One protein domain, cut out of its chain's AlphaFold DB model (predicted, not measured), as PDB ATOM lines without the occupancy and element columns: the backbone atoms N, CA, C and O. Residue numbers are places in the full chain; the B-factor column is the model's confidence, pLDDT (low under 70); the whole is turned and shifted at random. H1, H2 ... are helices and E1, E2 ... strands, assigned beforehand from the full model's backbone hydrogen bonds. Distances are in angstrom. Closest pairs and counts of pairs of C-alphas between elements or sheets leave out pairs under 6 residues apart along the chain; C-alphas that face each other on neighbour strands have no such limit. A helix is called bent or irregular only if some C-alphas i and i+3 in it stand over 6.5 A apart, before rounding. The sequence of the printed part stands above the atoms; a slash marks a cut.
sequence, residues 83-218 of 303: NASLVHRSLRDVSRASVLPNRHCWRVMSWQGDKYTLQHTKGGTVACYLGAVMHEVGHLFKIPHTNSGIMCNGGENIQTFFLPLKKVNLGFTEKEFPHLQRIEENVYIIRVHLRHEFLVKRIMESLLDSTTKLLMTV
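What this domain is: This is residues 83 to 218 of the 303 residues of an uncharacterized protein of Wuchereria bancrofti (UniProt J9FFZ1). A small three-stranded sheet, E1, E2 and E3, makes one end of an elongated body, and the long helix H2 runs away from it along one side while H5 and then H6 run along another. The short helices H3 and H4 and much loop fill the space between, and H1 meets the first turns of H2. The printed part has 136 residues, with six named helices and three named strands in the order H1 E1 E2 H2 H3 H4 E3 H5 H6; the sheet's order is E1 E2 E3, antiparallel. The class is mixed, helices and strands, with under half of the residues in named elements. The whole is compact, with a radius of gyration of the C-alphas of 15.0 A, and it is only just elongated, spanning 50 by 33 by 27 A.

Where its parts are: H1, residues 84 to 91, begins at C-alpha 84 (112.409, -150.398, 310.166); it is irregular, with C-alphas 85 and 88 7.0 A apart. E1, residues 106 to 112, is 17.2 A long, and E2, residues 115 to 119, is 13.7 A. H2, residues 122 to 140, runs 27.3 A to C-alpha 140 (112.752, -136.354, 293.205). H3 is residues 150 to 153, H4 residues 159 to 162 and E3 residues 190 to 193. H5, residues 196 to 204, is 12.5 A long, and H6, residues 210 to 216, ends at C-alpha 216 (121.897, -142.167, 290.850).

How they stand to each other: E1 and E2 form a hairpin, with N 109 and O 117 3.0 A apart. E2 and E3 are antiparallel, with N 118 and O 190 at 2.7 A. Residues 106 to 107 of E1 also pair, antiparallel, with residues 171 to 172. H2 only grazes the sheet, with its residues 122 to 125. H1 touches residues 122 to 127 of H2 at a steep tilt of 58 degrees, opposite ways; their closest C-alphas, of Leu 91 and Gly 123, are 4.1 A apart. H3 touches residues 131 to 138 of H2, closest at the C-alphas of His 135 and Met 151, 5.7 A. H4 and H5 are close but not clearly touching, with the C-alphas of Thr 160 and Ile 203 closest at 6.6 A. H3 and H6 are also close but not clearly touching, at 7.5 A between the C-alphas of Met 151 and Thr 212. In H2, H5 and H6 every O i to N i+4 pair is within hydrogen-bond range; in H1 2 of 4 are, and H3 and H4 are too short for such a pair.

The domain as a whole: The two C-alphas farthest apart are those of Glu 185 and Val 218, 51.2 A. The printed part has no cut. The links from H1 to E1, 14 residues, and from H4 to E3, 27 residues, are long. The mean pLDDT of the printed part is 84.5, and residues 98 to 104 and 178 to 188 are under 70.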
ATOM      1  N   ASN A  83     108.493-149.623 312.929       87.06
ATOM      2  CA  ASN A  83     109.950-149.592 313.009       87.06
ATOM      3  C   ASN A  83     110.563-150.312 311.801       87.06
ATOM      4  O   ASN A  83     110.083-151.367 311.379       87.06
ATOM      5  N   ALA A  84     111.700-149.812 311.308       86.12
ATOM      6  CA  ALA A  84     112.409-150.398 310.166       86.12
ATOM      7  C   ALA A  84     112.817-151.870 310.384       86.12
ATOM      8  O   ALA A  84     112.788-152.667 309.446       86.12
ATOM      9  N   SER A  85     113.127-152.267 311.624       88.25
ATOM     10  CA  SER A  85     113.477-153.653 311.975       88.25
ATOM     11  C   SER A  85     112.352-154.659 311.698       88.25
ATOM     12  O   SER A  85     112.615-155.846 311.507       88.25
ATOM     13  N   LEU A  86     111.100-154.198 311.629       93.06
ATOM     14  CA  LEU A  86     109.935-155.041 311.366       93.06
ATOM     15  C   LEU A  86     109.592-155.148 309.874       93.06
ATOM     16  O   LEU A  86     108.777-155.994 309.513       93.06
ATOM     17  N   VAL A  87     110.246-154.381 308.993       92.38
ATOM     18  CA  VAL A  87     109.984-154.390 307.540       92.38
ATOM     19  C   VAL A  87     110.102-155.792 306.952       92.38
ATOM     20  O   VAL A  87     109.208-156.228 306.233       92.38
ATOM     21  N   HIS A  88     111.140-156.553 307.312       93.00
ATOM     22  CA  HIS A  88     111.287-157.929 306.826       93.00
ATOM     23  C   HIS A  88     110.141-158.840 307.270       93.00
ATOM     24  O   HIS A  88     109.718-159.696 306.495       93.00
ATOM     25  N   ARG A  89     109.648-158.679 308.504       93.50
ATOM     26  CA  ARG A  89     108.521-159.464 309.019       93.50
ATOM     27  C   ARG A  89     107.239-159.088 308.282       93.50
ATOM     28  O   ARG A  89     106.571-159.981 307.774       93.50
ATOM     29  N   SER A  90     106.949-157.795 308.156       94.31
ATOM     30  CA  SER A  90     105.762-157.300 307.451       94.31
ATOM     31  C   SER A  90     105.747-157.723 305.983       94.31
ATOM     32  O   SER A  90     104.736-158.213 305.500       94.31
ATOM     33  N   LEU A  91     106.878-157.632 305.278       93.94
ATOM     34  CA  LEU A  91     106.977-158.056 303.877       93.94
ATOM     35  C   LEU A  91     106.818-159.571 303.681       93.94
ATOM     36  O   LEU A  91     106.511-159.994 302.569       93.94
ATOM     37  N   ARG A  92     107.022-160.396 304.717       94.44
ATOM     38  CA  ARG A  92     106.772-161.850 304.677       94.44
ATOM     39  C   ARG A  92     105.339-162.226 305.041       94.44
ATOM     40  O   ARG A  92     104.987-163.393 304.914       94.44
ATOM     41  N   ASP A  93     104.532-161.276 305.503       93.50
ATOM     42  CA  ASP A  93     103.157-161.544 305.896       93.50
ATOM     43  C   ASP A  93     102.316-161.879 304.656       93.50
ATOM     44  O   ASP A  93     102.072-161.033 303.789       93.50
ATOM     45  N   VAL A  94     101.911-163.144 304.561       92.56
ATOM     46  CA  VAL A  94     101.041-163.670 303.503       92.56
ATOM     47  C   VAL A  94      99.575-163.737 303.939       92.56
ATOM     48  O   VAL A  94      98.742-164.251 303.201       92.56
ATOM     49  N   SER A  95      99.237-163.221 305.127       90.25
ATOM     50  CA  SER A  95      97.846-163.105 305.556       90.25
ATOM     51  C   SER A  95      97.079-162.153 304.645       90.25
ATOM     52  O   SER A  95      97.626-161.193 304.089       90.25
ATOM     53  N   ARG A  96      95.788-162.436 304.490       85.81
ATOM     54  CA  ARG A  96      94.889-161.694 303.609       85.81
ATOM     55  C   ARG A  96      94.846-160.207 303.977       85.81
ATOM     56  O   ARG A  96      94.673-159.845 305.144       85.81
ATOM     57  N   ALA A  97      94.966-159.347 302.968       80.06
ATOM     58  CA  ALA A  97      94.747-157.912 303.122       80.06
ATOM     59  C   ALA A  97      93.243-157.590 303.161       80.06
ATOM     60  O   ALA A  97      92.469-158.119 302.364       80.06
ATOM     61  N   SER A  98      92.839-156.710 304.082       67.81
ATOM     62  CA  SER A  98      91.470-156.178 304.175       67.81
ATOM     63  C   SER A  98      91.239-154.950 303.288       67.81
ATOM     64  O   SER A  98      90.105-154.677 302.915       67.81
ATOM     65  N   VAL A  99      92.308-154.235 302.930       63.66
ATOM     66  CA  VAL A  99      92.287-153.065 302.046       63.66
ATOM     67  C   VAL A  99      93.175-153.359 300.848       63.66
ATOM     68  O   VAL A  99      94.324-153.782 301.004       63.66
ATOM     69  N   LEU A 100      92.636-153.134 299.652       60.81
ATOM     70  CA  LEU A 100      93.363-153.306 298.405       60.81
ATOM     71  C   LEU A 100      93.828-151.933 297.901       60.81
ATOM     72  O   LEU A 100      92.984-151.054 297.722       60.81
ATOM     73  N   PRO A 101      95.135-151.721 297.664       57.31
ATOM     74  CA  PRO A 101      95.602-150.513 296.991       57.31
ATOM     75  C   PRO A 101      95.046-150.448 295.561       57.31
ATOM     76  O   PRO A 101      94.699-151.476 294.977       57.31
ATOM     77  N   ASN A 102      95.024-149.250 294.964       55.78
ATOM     78  CA  ASN A 102      94.496-149.024 293.606       55.78
ATOM     79  C   ASN A 102      95.159-149.885 292.515       55.78
ATOM     80  O   ASN A 102      94.616-150.037 291.421       55.78
ATOM     81  N   ARG A 103      96.366-150.399 292.773       60.09
ATOM     82  CA  ARG A 103      97.074-151.327 291.893       60.09
ATOM     83  C   ARG A 103      97.024-152.724 292.495       60.09
ATOM     84  O   ARG A 103      97.826-153.092 293.351       60.09
ATOM     85  N   HIS A 104      96.048-153.498 292.039       67.62
ATOM     86  CA  HIS A 104      95.817-154.864 292.487       67.62
ATOM     87  C   HIS A 104      96.921-155.794 291.970       67.62
ATOM     88  O   HIS A 104      96.916-156.209 290.812       67.62
ATOM     89  N   CYS A 105      97.878-156.133 292.837       80.88
ATOM     90  CA  CYS A 105      98.835-157.202 292.568       80.88
ATOM     91  C   CYS A 105      98.433-158.470 293.326       80.88
ATOM     92  O   CYS A 105      98.346-158.461 294.556       80.88
ATOM     93  N   TRP A 106      98.230-159.564 292.597       87.38
ATOM     94  CA  TRP A 106      98.143-160.919 293.136       87.38
ATOM     95  C   TRP A 106      99.520-161.350 293.629       87.38
ATOM     96  O   TRP A 106     100.498-161.234 292.893       87.38
ATOM     97  N   ARG A 107      99.615-161.819 294.874       91.06
ATOM     98  CA  ARG A 107     100.885-162.087 295.557       91.06
ATOM     99  C   ARG A 107     101.069-163.573 295.795       91.06
ATOM    100  O   ARG A 107     100.144-164.230 296.257       91.06
ATOM    101  N   VAL A 108     102.268-164.090 295.541       92.50
ATOM    102  CA  VAL A 108     102.615-165.477 295.891       92.50
ATOM    103  C   VAL A 108     102.518-165.681 297.401       92.50
ATOM    104  O   VAL A 108     103.290-165.089 298.159       92.50
ATOM    105  N   MET A 109     101.614-166.570 297.811       91.75
ATOM    106  CA  MET A 109     101.441-166.986 299.206       91.75
ATOM    107  C   MET A 109     102.117-168.333 299.498       91.75
ATOM    108  O   MET A 109     102.701-168.513 300.562       91.75
ATOM    109  N   SER A 110     102.077-169.268 298.547       91.62
ATOM    110  CA  SER A 110     102.683-170.598 298.656       91.62
ATOM    111  C   SER A 110     102.943-171.194 297.270       91.62
ATOM    112  O   SER A 110     102.408-170.713 296.267       91.62
ATOM    113  N   TRP A 111     103.788-172.224 297.202       91.94
ATOM    114  CA  TRP A 111     104.074-172.948 295.963       91.94
ATOM    115  C   TRP A 111     104.516-174.388 296.231       91.94
ATOM    116  O   TRP A 111     105.090-174.687 297.278       91.94
ATOM    117  N   GLN A 112     104.290-175.261 295.250       91.06
ATOM    118  CA  GLN A 112     104.801-176.629 295.205       91.06
ATOM    119  C   GLN A 112     105.256-176.935 293.773       91.06
ATOM    120  O   GLN A 112     104.443-176.984 292.847       91.06
ATOM    121  N   GLY A 113     106.569-177.093 293.576       87.06
ATOM    122  CA  GLY A 113     107.162-177.102 292.236       87.06
ATOM    123  C   GLY A 113     106.826-175.806 291.487       87.06
ATOM    124  O   GLY A 113     107.071-174.711 292.000       87.06
ATOM    125  N   ASP A 114     106.208-175.944 290.317       84.19
ATOM    126  CA  ASP A 114     105.792-174.828 289.458       84.19
ATOM    127  C   ASP A 114     104.318-174.420 289.640       84.19
ATOM    128  O   ASP A 114     103.793-173.592 288.894       84.19
ATOM    129  N   LYS A 115     103.625-174.996 290.630       87.75
ATOM    130  CA  LYS A 115     102.256-174.618 291.005       87.75
ATOM    131  C   LYS A 115     102.309-173.570 292.113       87.75
ATOM    132  O   LYS A 115     102.886-173.824 293.169       87.75
ATOM    133  N   TYR A 116     101.694-172.416 291.884       89.75
ATOM    134  CA  TYR A 116     101.686-171.276 292.798       89.75
ATOM    135  C   TYR A 116     100.265-170.950 293.231       89.75
ATOM    136  O   TYR A 116      99.335-170.995 292.428       89.75
ATOM    137  N   THR A 117     100.126-170.563 294.492       89.94
ATOM    138  CA  THR A 117      98.895-169.996 295.032       89.94
ATOM    139  C   THR A 117      99.097-168.491 295.191       89.94
ATOM    140  O   THR A 117     100.130-168.054 295.713       89.94
ATOM    141  N   LEU A 118      98.146-167.697 294.711       89.38
ATOM    142  CA  LEU A 118      98.195-166.242 294.708       89.38
ATOM    143  C   LEU A 118      97.015-165.643 295.478       89.38
ATOM    144  O   LEU A 118      95.885-166.093 295.322       89.38
ATOM    145  N   GLN A 119      97.263-164.587 296.247       87.44
ATOM    146  CA  GLN A 119      96.248-163.829 296.986       87.44
ATOM    147  C   GLN A 119      96.717-162.382 297.196       87.44
ATOM    148  O   GLN A 119      97.903-162.092 297.104       87.44
ATOM    149  N   HIS A 120      95.816-161.449 297.495       86.81
ATOM    150  CA  HIS A 120      96.212-160.144 298.024       86.81
ATOM    151  C   HIS A 120      96.585-160.238 299.509       86.81
ATOM    152  O   HIS A 120      95.756-160.589 300.352       86.81
ATOM    153  N   THR A 121      97.831-159.902 299.833       90.06
ATOM    154  CA  THR A 121      98.409-160.095 301.167       90.06
ATOM    155  C   THR A 121      98.790-158.774 301.825       90.06
ATOM    156  O   THR A 121      99.106-157.799 301.136       90.06
ATOM    157  N   LYS A 122      98.821-158.734 303.163       89.81
ATOM    158  CA  LYS A 122      99.280-157.553 303.917       89.81
ATOM    159  C   LYS A 122     100.719-157.175 303.565       89.81
ATOM    160  O   LYS A 122     101.006-156.001 303.337       89.81
ATOM    161  N   GLY A 123     101.615-158.159 303.445       92.12
ATOM    162  CA  GLY A 123     102.988-157.914 303.005       92.12
ATOM    163  C   GLY A 123     103.068-157.397 301.570       92.12
ATOM    164  O   GLY A 123     103.928-156.576 301.263       92.12
ATOM    165  N   GLY A 124     102.127-157.794 300.709       91.00
ATOM    166  CA  GLY A 124     101.952-157.227 299.377       91.00
ATOM    167  C   GLY A 124     101.556-155.751 299.389       91.00
ATOM    168  O   GLY A 124     102.097-154.983 298.599       91.00
ATOM    169  N   THR A 125     100.665-155.341 300.297       89.38
ATOM    170  CA  THR A 125     100.288-153.929 300.493       89.38
ATOM    171  C   THR A 125     101.493-153.088 300.915       89.38
ATOM    172  O   THR A 125     101.750-152.036 300.328       89.38
ATOM    173  N   VAL A 126     102.285-153.582 301.873       91.62
ATOM    174  CA  VAL A 126     103.533-152.931 302.309       91.62
ATOM    175  C   VAL A 126     104.541-152.848 301.157       91.62
ATOM    176  O   VAL A 126     105.177-151.812 300.971       91.62
ATOM    177  N   ALA A 127     104.659-153.904 300.348       91.88
ATOM    178  CA  ALA A 127     105.540-153.925 299.184       91.88
ATOM    179  C   ALA A 127     105.124-152.905 298.107       91.88
ATOM    180  O   ALA A 127     105.968-152.142 297.646       91.88
ATOM    181  N   CYS A 128     103.837-152.837 297.744       89.06
ATOM    182  CA  CYS A 128     103.308-151.803 296.844       89.06
ATOM    183  C   CYS A 128     103.667-150.401 297.346       89.06
ATOM    184  O   CYS A 128     104.197-149.585 296.598       89.06
ATOM    185  N   TYR A 129     103.383-150.134 298.624       90.12
ATOM    186  CA  TYR A 129     103.561-148.814 299.211       90.12
ATOM    187  C   TYR A 129     105.028-148.381 299.206       90.12
ATOM    188  O   TYR A 129     105.360-147.320 298.683       90.12
ATOM    189  N   LEU A 130     105.923-149.228 299.722       91.50
ATOM    190  CA  LEU A 130     107.363-148.968 299.707       91.50
ATOM    191  C   LEU A 130     107.902-148.817 298.278       91.50
ATOM    192  O   LEU A 130     108.746-147.958 298.030       91.50
ATOM    193  N   GLY A 131     107.395-149.617 297.338       91.06
ATOM    194  CA  GLY A 131     107.719-149.522 295.919       91.06
ATOM    195  C   GLY A 131     107.373-148.165 295.323       91.06
ATOM    196  O   GLY A 131     108.227-147.527 294.705       91.06
ATOM    197  N   ALA A 132     106.150-147.699 295.575       89.94
ATOM    198  CA  ALA A 132     105.672-146.414 295.093       89.94
ATOM    199  C   ALA A 132     106.456-145.252 295.720       89.94
ATOM    200  O   ALA A 132     106.866-144.337 295.013       89.94
ATOM    201  N   VAL A 133     106.758-145.321 297.021       92.06
ATOM    202  CA  VAL A 133     107.623-144.336 297.690       92.06
ATOM    203  C   VAL A 133     109.003-144.285 297.031       92.06
ATOM    204  O   VAL A 133     109.484-143.205 296.697       92.06
ATOM    205  N   MET A 134     109.635-145.438 296.796       92.25
ATOM    206  CA  MET A 134     110.947-145.501 296.141       92.25
ATOM    207  C   MET A 134     110.915-144.983 294.700       92.25
ATOM    208  O   MET A 134     111.877-144.362 294.250       92.25
ATOM    209  N   HIS A 135     109.816-145.209 293.984       92.81
ATOM    210  CA  HIS A 135     109.604-144.676 292.644       92.81
ATOM    211  C   HIS A 135     109.539-143.142 292.643       92.81
ATOM    212  O   HIS A 135     110.245-142.495 291.868       92.81
ATOM    213  N   GLU A 136     108.790-142.544 293.573       92.19
ATOM    214  CA  GLU A 136     108.744-141.084 293.712       92.19
ATOM    215  C   GLU A 136     110.081-140.490 294.158       92.19
ATOM    216  O   GLU A 136     110.463-139.420 293.691       92.19
ATOM    217  N   VAL A 137     110.846-141.191 295.002       92.31
ATOM    218  CA  VAL A 137     112.224-140.784 295.324       92.31
ATOM    219  C   VAL A 137     113.088-140.726 294.058       92.31
ATOM    220  O   VAL A 137     113.873-139.792 293.890       92.31
ATOM    221  N   GLY A 138     112.908-141.660 293.120       93.12
ATOM    222  CA  GLY A 138     113.539-141.579 291.801       93.12
ATOM    223  C   GLY A 138     113.148-140.307 291.039       93.12
ATOM    224  O   GLY A 138     114.015-139.606 290.509       93.12
ATOM    225  N   HIS A 139     111.865-139.941 291.047       92.88
ATOM    226  CA  HIS A 139     111.396-138.689 290.446       92.88
ATOM    227  C   HIS A 139     111.929-137.430 291.139       92.88
ATOM    228  O   HIS A 139     112.265-136.462 290.450       92.88
ATOM    229  N   LEU A 140     112.083-137.434 292.467       91.81
ATOM    230  CA  LEU A 140     112.752-136.354 293.205       91.81
ATOM    231  C   LEU A 140     114.196-136.158 292.738       91.81
ATOM    232  O   LEU A 140     114.653-135.021 292.593       91.81
ATOM    233  N   PHE A 141     114.883-137.255 292.415       90.88
ATOM    234  CA  PHE A 141     116.209-137.250 291.788       90.88
ATOM    235  C   PHE A 141     116.187-136.960 290.280       90.88
ATOM    236  O   PHE A 141     117.198-137.116 289.601       90.88
ATOM    237  N   LYS A 142     115.046-136.501 289.750       91.12
ATOM    238  CA  LYS A 142     114.834-136.141 288.339       91.12
ATOM    239  C   LYS A 142     115.005-137.310 287.373       91.12
ATOM    240  O   LYS A 142     115.249-137.090 286.189       91.12
ATOM    241  N   ILE A 143     114.850-138.539 287.857       93.31
ATOM    242  CA  ILE A 143     114.906-139.742 287.032       93.31
ATOM    243  C   ILE A 143     113.505-139.968 286.431       93.31
ATOM    244  O   ILE A 143     112.537-140.103 287.185       93.31
ATOM    245  N   PRO A 144     113.350-139.952 285.094       92.62
ATOM    246  CA  PRO A 144     112.072-140.219 284.440       92.62
ATOM    247  C   PRO A 144     111.774-141.725 284.405       92.62
ATOM    248  O   PRO A 144     112.584-142.540 284.849       92.62
ATOM    249  N   HIS A 145     110.608-142.113 283.878       94.19
ATOM    250  CA  HIS A 145     110.272-143.530 283.777       94.19
ATOM    251  C   HIS A 145     111.223-144.259 282.830       94.19
ATOM    252  O   HIS A 145     111.483-143.807 281.715       94.19
ATOM    253  N   THR A 146     111.687-145.428 283.243       93.62
ATOM    254  CA  THR A 146     112.515-146.317 282.425       93.62
ATOM    255  C   THR A 146     111.666-147.437 281.814       93.62
ATOM    256  O   THR A 146     110.449-147.498 282.001       93.62
ATOM    257  N   ASN A 147     112.291-148.325 281.039       90.00
ATOM    258  CA  ASN A 147     111.609-149.478 280.438       90.00
ATOM    259  C   ASN A 147     111.602-150.718 281.344       90.00
ATOM    260  O   ASN A 147     110.906-151.687 281.047       90.00
ATOM    261  N   SER A 148     112.354-150.706 282.444       89.19
ATOM    262  CA  SER A 148     112.467-151.827 283.379       89.19
ATOM    263  C   SER A 148     112.681-151.337 284.812       89.19
ATOM    264  O   SER A 148     112.776-150.145 285.069       89.19
ATOM    265  N   GLY A 149     112.698-152.249 285.779       89.25
ATOM    266  CA  GLY A 149     112.970-151.888 287.165       89.25
ATOM    267  C   GLY A 149     111.874-151.063 287.853       89.25
ATOM    268  O   GLY A 149     110.777-150.848 287.327       89.25
ATOM    269  N   ILE A 150     112.198-150.552 289.047       90.00
ATOM    270  CA  ILE A 150     111.285-149.737 289.876       90.00
ATOM    271  C   ILE A 150     110.734-148.529 289.108       90.00
ATOM    272  O   ILE A 150     109.552-148.204 289.240       90.00
ATOM    273  N   MET A 151     111.569-147.875 288.293       92.62
ATOM    274  CA  MET A 151     111.205-146.660 287.559       92.62
ATOM    275  C   MET A 151     110.284-146.920 286.360       92.62
ATOM    276  O   MET A 151     109.752-145.967 285.801       92.62
ATOM    277  N   CYS A 152     110.020-148.175 285.982       89.19
ATOM    278  CA  CYS A 152     109.106-148.479 284.881       89.19
ATOM    279  C   CYS A 152     107.633-148.337 285.277       89.19
ATOM    280  O   CYS A 152     106.860-147.694 284.565       89.19
ATOM    281  N   ASN A 153     107.248-148.942 286.409       80.25
ATOM    282  CA  ASN A 153     105.845-149.095 286.806       80.25
ATOM    283  C   ASN A 153     105.609-148.947 288.323       80.25
ATOM    284  O   ASN A 153     104.663-149.530 288.834       80.25
ATOM    285  N   GLY A 154     106.415-148.196 289.076       82.50
ATOM    286  CA  GLY A 154     106.095-147.886 290.483       82.50
ATOM    287  C   GLY A 154     106.567-148.902 291.528       82.50
ATOM    288  O   GLY A 154     106.112-148.850 292.662       82.50
ATOM    289  N   GLY A 155     107.463-149.830 291.180       83.94
ATOM    290  CA  GLY A 155     108.146-150.666 292.180       83.94
ATOM    291  C   GLY A 155     107.297-151.722 292.902       83.94
ATOM    292  O   GLY A 155     107.659-152.111 294.007       83.94
ATOM    293  N   GLU A 156     106.225-152.241 292.294       85.50
ATOM    294  CA  GLU A 156     105.265-153.192 292.905       85.50
ATOM    295  C   GLU A 156     105.881-154.412 293.618       85.50
ATOM    296  O   GLU A 156     105.246-155.029 294.475       85.50
ATOM    297  N   ASN A 157     107.107-154.785 293.250       88.31
ATOM    298  CA  ASN A 157     107.815-155.962 293.742       88.31
ATOM    299  C   ASN A 157     109.015-155.640 294.646       88.31
ATOM    300  O   ASN A 157     109.937-156.443 294.745       88.31
ATOM    301  N   ILE A 158     109.014-154.492 295.329       90.06
ATOM    302  CA  ILE A 158     110.138-154.028 296.161       90.06
ATOM    303  C   ILE A 158     110.587-155.033 297.244       90.06
ATOM    304  O   ILE A 158     111.725-154.973 297.707       90.06
ATOM    305  N   GLN A 159     109.733-155.978 297.661       90.62
ATOM    306  CA  GLN A 159     110.079-156.989 298.666       90.62
ATOM    307  C   GLN A 159     111.296-157.828 298.267       90.62
ATOM    308  O   GLN A 159     112.008-158.328 299.133       90.62
ATOM    309  N   THR A 160     111.572-157.959 296.970       90.94
ATOM    310  CA  THR A 160     112.759-158.648 296.454       90.94
ATOM    311  C   THR A 160     114.068-157.987 296.888       90.94
ATOM    312  O   THR A 160     115.081-158.674 296.925       90.94
ATOM    313  N   PHE A 161     114.101-156.703 297.252       88.00
ATOM    314  CA  PHE A 161     115.309-156.089 297.813       88.00
ATOM    315  C   PHE A 161     115.583-156.574 299.231       88.00
ATOM    316  O   PHE A 161     116.726-156.847 299.586       88.00
ATOM    317  N   PHE A 162     114.527-156.704 300.029       88.88
ATOM    318  CA  PHE A 162     114.631-156.967 301.459       88.88
ATOM    319  C   PHE A 162     114.633-158.464 301.774       88.88
ATOM    320  O   PHE A 162     115.315-158.927 302.684       88.88
ATOM    321  N   LEU A 163     113.860-159.267 301.049       91.12
ATOM    322  CA  LEU A 163     113.679-160.671 301.396       91.12
ATOM    323  C   LEU A 163     114.767-161.548 300.762       91.12
ATOM    324  O   LEU A 163     115.068-161.374 299.580       91.12
ATOM    325  N   PRO A 164     115.335-162.530 301.490       89.75
ATOM    326  CA  PRO A 164     116.234-163.521 300.894       89.75
ATOM    327  C   PRO A 164     115.489-164.361 299.852       89.75
ATOM    328  O   PRO A 164     115.940-164.532 298.722       89.75
ATOM    329  N   LEU A 165     114.286-164.813 300.216       91.06
ATOM    330  CA  LEU A 165     113.417-165.604 299.360       91.06
ATOM    331  C   LEU A 165     112.553-164.688 298.485       91.06
ATOM    332  O   LEU A 165     111.473-164.260 298.885       91.06
ATOM    333  N   LYS A 166     113.038-164.404 297.272       91.38
ATOM    334  CA  LYS A 166     112.457-163.419 296.334       91.38
ATOM    335  C   LYS A 166     111.043-163.750 295.841       91.38
ATOM    336  O   LYS A 166     110.363-162.875 295.314       91.38
ATOM    337  N   LYS A 167     110.612-165.005 295.999       91.56
ATOM    338  CA  LYS A 167     109.283-165.481 295.594       91.56
ATOM    339  C   LYS A 167     108.179-165.039 296.554       91.56
ATOM    340  O   LYS A 167     107.054-164.869 296.109       91.56
ATOM    341  N   VAL A 168     108.475-164.851 297.843       91.94
ATOM    342  CA  VAL A 168     107.459-164.479 298.842       91.94
ATOM    343  C   VAL A 168     106.883-163.112 298.499       91.94
ATOM    344  O   VAL A 168     107.638-162.166 298.276       91.94
ATOM    345  N   ASN A 169     105.552-163.016 298.451       92.50
ATOM    346  CA  ASN A 169     104.829-161.803 298.078       92.50
ATOM    347  C   ASN A 169     105.225-161.214 296.711       92.50
ATOM    348  O   ASN A 169     104.969-160.039 296.431       92.50
ATOM    349  N   LEU A 170     105.803-162.030 295.822       92.38
ATOM    350  CA  LEU A 170     106.015-161.633 294.436       92.38
ATOM    351  C   LEU A 170     104.664-161.360 293.777       92.38
ATOM    352  O   LEU A 170     103.752-162.181 293.842       92.38
ATOM    353  N   GLY A 171     104.541-160.160 293.229       89.81
ATOM    354  CA  GLY A 171     103.323-159.570 292.714       89.81
ATOM    355  C   GLY A 171     103.209-159.667 291.203       89.81
ATOM    356  O   GLY A 171     104.167-159.417 290.457       89.81
ATOM    357  N   PHE A 172     101.992-159.954 290.771       87.00
ATOM    358  CA  PHE A 172     101.581-160.015 289.380       87.00
ATOM    359  C   PHE A 172     100.270-159.253 289.207       87.00
ATOM    360  O   PHE A 172      99.369-159.319 290.042       87.00
ATOM    361  N   THR A 173     100.176-158.521 288.116       80.75
ATOM    362  CA  THR A 173      99.000-157.789 287.667       80.75
ATOM    363  C   THR A 173      98.088-158.705 286.856       80.75
ATOM    364  O   THR A 173      98.517-159.705 286.288       80.75
ATOM    365  N   GLU A 174      96.815-158.341 286.745       73.94
ATOM    366  CA  GLU A 174      95.834-159.114 285.968       73.94
ATOM    367  C   GLU A 174      96.209-159.258 284.486       73.94
ATOM    368  O   GLU A 174      95.927-160.284 283.871       73.94
ATOM    369  N   LYS A 175      96.908-158.268 283.915       76.31
ATOM    370  CA  LYS A 175      97.375-158.296 282.517       76.31
ATOM    371  C   LYS A 175      98.356-159.428 282.233       76.31
ATOM    372  O   LYS A 175      98.520-159.815 281.082       76.31
ATOM    373  N   GLU A 176      99.024-159.936 283.261       76.25
ATOM    374  CA  GLU A 176      99.963-161.055 283.158       76.25
ATOM    375  C   GLU A 176      99.249-162.413 283.169       76.25
ATOM    376  O   GLU A 176      99.871-163.450 282.951       76.25
ATOM    377  N   PHE A 177      97.934-162.402 283.382       74.00
ATOM    378  CA  PHE A 177      97.100-163.572 283.600       74.00
ATOM    379  C   PHE A 177      95.858-163.666 282.694       74.00
ATOM    380  O   PHE A 177      94.809-164.113 283.160       74.00
ATOM    381  N   PRO A 178      95.926-163.323 281.392       58.34
ATOM    382  CA  PRO A 178      94.735-163.313 280.539       58.34
ATOM    383  C   PRO A 178      94.133-164.712 280.300       58.34
ATOM    384  O   PRO A 178      92.975-164.809 279.907       58.34
ATOM    385  N   HIS A 179      94.892-165.793 280.536       54.22
ATOM    386  CA  HIS A 179      94.512-167.173 280.183       54.22
ATOM    387  C   HIS A 179      94.587-168.174 281.343       54.22
ATOM    388  O   HIS A 179      94.620-169.384 281.115       54.22
ATOM    389  N   LEU A 180      94.654-167.709 282.592       55.84
ATOM    390  CA  LEU A 180      94.673-168.643 283.713       55.84
ATOM    391  C   LEU A 180      93.313-169.329 283.858       55.84
ATOM    392  O   LEU A 180      92.303-168.671 284.108       55.84
ATOM    393  N   GLN A 181      93.309-170.660 283.755       48.56
ATOM    394  CA  GLN A 181      92.210-171.482 284.248       48.56
ATOM    395  C   GLN A 181      92.055-171.182 285.740       48.56
ATOM    396  O   GLN A 181      92.917-171.535 286.545       48.56
ATOM    397  N   ARG A 182      90.991-170.463 286.102       53.19
ATOM    398  CA  ARG A 182      90.629-170.214 287.498       53.19
ATOM    399  C   ARG A 182      90.243-171.554 288.109       53.19
ATOM    400  O   ARG A 182      89.137-172.040 287.905       53.19
ATOM    401  N   ILE A 183      91.181-172.182 288.804       48.03
ATOM    402  CA  ILE A 183      90.891-173.366 289.602       48.03
ATOM    403  C   ILE A 183      90.309-172.834 290.916       48.03
ATOM    404  O   ILE A 183      91.063-172.331 291.744       48.03
ATOM    405  N   GLU A 184      88.981-172.927 291.033       45.84
ATOM    406  CA  GLU A 184      88.105-172.559 292.164       45.84
ATOM    407  C   GLU A 184      87.529-171.124 292.155       45.84
ATOM    408  O   GLU A 184      88.216-170.115 292.322       45.84
ATOM    409  N   GLU A 185      86.201-171.059 292.003       41.81
ATOM    410  CA  GLU A 185      85.362-169.883 292.235       41.81
ATOM    411  C   GLU A 185      85.186-169.660 293.742       41.81
ATOM    412  O   GLU A 185      84.247-170.134 294.368       41.81
ATOM    413  N   ASN A 186      86.119-168.927 294.337       44.09
ATOM    414  CA  ASN A 186      85.864-168.085 295.499       44.09
ATOM    415  C   ASN A 186      86.890-166.957 295.431       44.09
ATOM    416  O   ASN A 186      88.089-167.194 295.550       44.09
ATOM    417  N   VAL A 187      86.420-165.743 295.142       53.38
ATOM    418  CA  VAL A 187      87.183-164.584 294.637       53.38
ATOM    419  C   VAL A 187      88.194-164.040 295.659       53.38
ATOM    420  O   VAL A 187      88.083-162.900 296.064       53.38
ATOM    421  N   TYR A 188      89.177-164.821 296.117       68.94
ATOM    422  CA  TYR A 188      90.238-164.360 297.026       68.94
ATOM    423  C   TYR A 188      91.557-165.134 296.918       68.94
ATOM    424  O   TYR A 188      92.538-164.704 297.531       68.94
ATOM    425  N   ILE A 189      91.604-166.249 296.181       77.31
ATOM    426  CA  ILE A 189      92.801-167.077 295.998       77.31
ATOM    427  C   ILE A 189      92.804-167.622 294.562       77.31
ATOM    428  O   ILE A 189      91.779-168.101 294.094       77.31
ATOM    429  N   ILE A 190      93.941-167.565 293.866       81.44
ATOM    430  CA  ILE A 190      94.105-168.110 292.510       81.44
ATOM    431  C   ILE A 190      95.233-169.135 292.515       81.44
ATOM    432  O   ILE A 190      96.307-168.873 293.053       81.44
ATOM    433  N   ARG A 191      95.024-170.290 291.882       85.12
ATOM    434  CA  ARG A 191      96.084-171.277 291.641       85.12
ATOM    435  C   ARG A 191      96.540-171.230 290.195       85.12
ATOM    436  O   ARG A 191      95.722-171.222 289.283       85.12
ATOM    437  N   VAL A 192      97.852-171.184 289.997       84.88
ATOM    438  CA  VAL A 192      98.463-170.904 288.697       84.88
ATOM    439  C   VAL A 192      99.689-171.775 288.478       84.88
ATOM    440  O   VAL A 192     100.352-172.181 289.432       84.88
ATOM    441  N   HIS A 193     100.029-172.024 287.219       84.81
ATOM    442  CA  HIS A 193     101.303-172.631 286.857       84.81
ATOM    443  C   HIS A 193     102.224-171.552 286.286       84.81
ATOM    444  O   HIS A 193     101.872-170.912 285.296       84.81
ATOM    445  N   LEU A 194     103.380-171.323 286.914       82.81
ATOM    446  CA  LEU A 194     104.332-170.299 286.474       82.81
ATOM    447  C   LEU A 194     105.658-170.938 286.106       82.81
ATOM    448  O   LEU A 194     106.300-171.579 286.935       82.81
ATOM    449  N   ARG A 195     106.099-170.678 284.875       83.25
ATOM    450  CA  ARG A 195     107.429-171.070 284.410       83.25
ATOM    451  C   ARG A 195     108.509-170.281 285.147       83.25
ATOM    452  O   ARG A 195     108.338-169.097 285.447       83.25
ATOM    453  N   HIS A 196     109.654-170.922 285.365       84.81
ATOM    454  CA  HIS A 196     110.797-170.329 286.058       84.81
ATOM    455  C   HIS A 196     111.253-168.989 285.451       84.81
ATOM    456  O   HIS A 196     111.445-168.015 286.176       84.81
ATOM    457  N   GLU A 197     111.358-168.908 284.123       86.38
ATOM    458  CA  GLU A 197     111.796-167.703 283.399       86.38
ATOM    459  C   GLU A 197     110.922-166.481 283.698       86.38
ATOM    460  O   GLU A 197     111.422-165.367 283.864       86.38
ATOM    461  N   PHE A 198     109.610-166.691 283.831       85.38
ATOM    462  CA  PHE A 198     108.669-165.620 284.130       85.38
ATOM    463  C   PHE A 198     108.891-165.059 285.539       85.38
ATOM    464  O   PHE A 198     108.895-163.845 285.739       85.38
ATOM    465  N   LEU A 199     109.170-165.927 286.514       87.19
ATOM    466  CA  LEU A 199     109.515-165.511 287.875       87.19
ATOM    467  C   LEU A 199     110.818-164.722 287.911       87.19
ATOM    468  O   LEU A 199     110.875-163.669 288.544       87.19
ATOM    469  N   VAL A 200     111.850-165.209 287.218       87.94
ATOM    470  CA  VAL A 200     113.143-164.519 287.130       87.94
ATOM    471  C   VAL A 200     112.955-163.132 286.527       87.94
ATOM    472  O   VAL A 200     113.430-162.154 287.101       87.94
ATOM    473  N   LYS A 201     112.182-163.015 285.439       86.19
ATOM    474  CA  LYS A 201     111.849-161.725 284.829       86.19
ATOM    475  C   LYS A 201     111.203-160.771 285.839       86.19
ATOM    476  O   LYS A 201     111.666-159.645 285.987       86.19
ATOM    477  N   ARG A 202     110.198-161.229 286.592       86.31
ATOM    478  CA  ARG A 202     109.506-160.410 287.607       86.31
ATOM    479  C   ARG A 202     110.395-159.996 288.770       86.31
ATOM    480  O   ARG A 202     110.265-158.882 289.276       86.31
ATOM    481  N   ILE A 203     111.315-160.865 289.179       88.31
ATOM    482  CA  ILE A 203     112.329-160.531 290.179       88.31
ATOM    483  C   ILE A 203     113.286-159.476 289.614       88.31
ATOM    484  O   ILE A 203     113.584-158.502 290.293       88.31
ATOM    485  N   MET A 204     113.729-159.588 288.367       82.56
ATOM    486  CA  MET A 204     114.633-158.595 287.775       82.56
ATOM    487  C   MET A 204     113.958-157.236 287.540       82.56
ATOM    488  O   MET A 204     114.568-156.199 287.790       82.56
ATOM    489  N   GLU A 205     112.681-157.222 287.152       79.38
ATOM    490  CA  GLU A 205     111.870-156.003 286.994       79.38
ATOM    491  C   GLU A 205     111.627-155.250 288.303       79.38
ATOM    492  O   GLU A 205     111.209-154.096 288.293       79.38
ATOM    493  N   SER A 206     111.887-155.887 289.438       79.38
ATOM    494  CA  SER A 206     111.744-155.248 290.737       79.38
ATOM    495  C   SER A 206     112.975-154.461 291.168       79.38
ATOM    496  O   SER A 206     112.873-153.727 292.137       79.38
ATOM    497  N   LEU A 207     114.116-154.591 290.480       85.75
ATOM    498  CA  LEU A 207     115.381-153.968 290.870       85.75
ATOM    499  C   LEU A 207     115.560-152.564 290.268       85.75
ATOM    500  O   LEU A 207     114.794-152.128 289.414       85.75
ATOM    501  N   LEU A 208     116.598-151.836 290.691       89.62
ATOM    502  CA  LEU A 208     117.044-150.645 289.961       89.62
ATOM    503  C   LEU A 208     117.750-151.102 288.680       89.62
ATOM    504  O   LEU A 208     118.712-151.881 288.746       89.62
ATOM    505  N   ASP A 209     117.283-150.622 287.530       91.69
ATOM    506  CA  ASP A 209     117.928-150.894 286.245       91.69
ATOM    507  C   ASP A 209     119.275-150.156 286.108       91.69
ATOM    508  O   ASP A 209     119.661-149.339 286.952       91.69
ATOM    509  N   SER A 210     120.032-150.485 285.061       93.06
ATOM    510  CA  SER A 210     121.355-149.901 284.814       93.06
ATOM    511  C   SER A 210     121.297-148.388 284.594       93.06
ATOM    512  O   SER A 210     122.124-147.671 285.151       93.06
ATOM    513  N   THR A 211     120.311-147.889 283.847       94.56
ATOM    514  CA  THR A 211     120.125-146.454 283.590       94.56
ATOM    515  C   THR A 211     119.878-145.689 284.887       94.56
ATOM    516  O   THR A 211     120.566-144.712 285.176       94.56
ATOM    517  N   THR A 212     118.948-146.164 285.709       94.56
ATOM    518  CA  THR A 212     118.605-145.592 287.011       94.56
ATOM    519  C   THR A 212     119.825-145.584 287.923       94.56
ATOM    520  O   THR A 212     120.139-144.553 288.512       94.56
ATOM    521  N   LYS A 213     120.569-146.697 287.993       94.31
ATOM    522  CA  LYS A 213     121.808-146.779 288.778       94.31
ATOM    523  C   LYS A 213     122.840-145.746 288.324       94.31
ATOM    524  O   LYS A 213     123.375-145.039 289.171       94.31
ATOM    525  N   LEU A 214     123.091-145.626 287.018       95.12
ATOM    526  CA  LEU A 214     124.050-144.661 286.464       95.12
ATOM    527  C   LEU A 214     123.656-143.207 286.750       95.12
ATOM    528  O   LEU A 214     124.513-142.388 287.061       95.12
ATOM    529  N   LEU A 215     122.365-142.882 286.685       95.31
ATOM    530  CA  LEU A 215     121.873-141.555 287.054       95.31
ATOM    531  C   LEU A 215     122.046-141.300 288.559       95.31
ATOM    532  O   LEU A 215     122.518-140.240 288.967       95.31
ATOM    533  N   MET A 216     121.733-142.286 289.401       93.19
ATOM    534  CA  MET A 216     121.897-142.167 290.850       93.19
ATOM    535  C   MET A 216     123.362-141.985 291.270       93.19
ATOM    536  O   MET A 216     123.632-141.189 292.169       93.19
ATOM    537  N   THR A 217     124.321-142.652 290.617       91.94
ATOM    538  CA  THR A 217     125.750-142.548 290.980       91.94
ATOM    539  C   THR A 217     126.360-141.177 290.711       91.94
ATOM    540  O   THR A 217     127.449-140.890 291.206       91.94
ATOM    541  N   VAL A 218     125.681-140.320 289.947       91.12
ATOM    542  CA  VAL A 218     126.130-138.951 289.671       91.12
ATOM    543  C   VAL A 218     125.254-137.895 290.329       91.12
ATOM    544  O   VAL A 218     125.642-136.733 290.363       91.12
TER     545      VAL A 218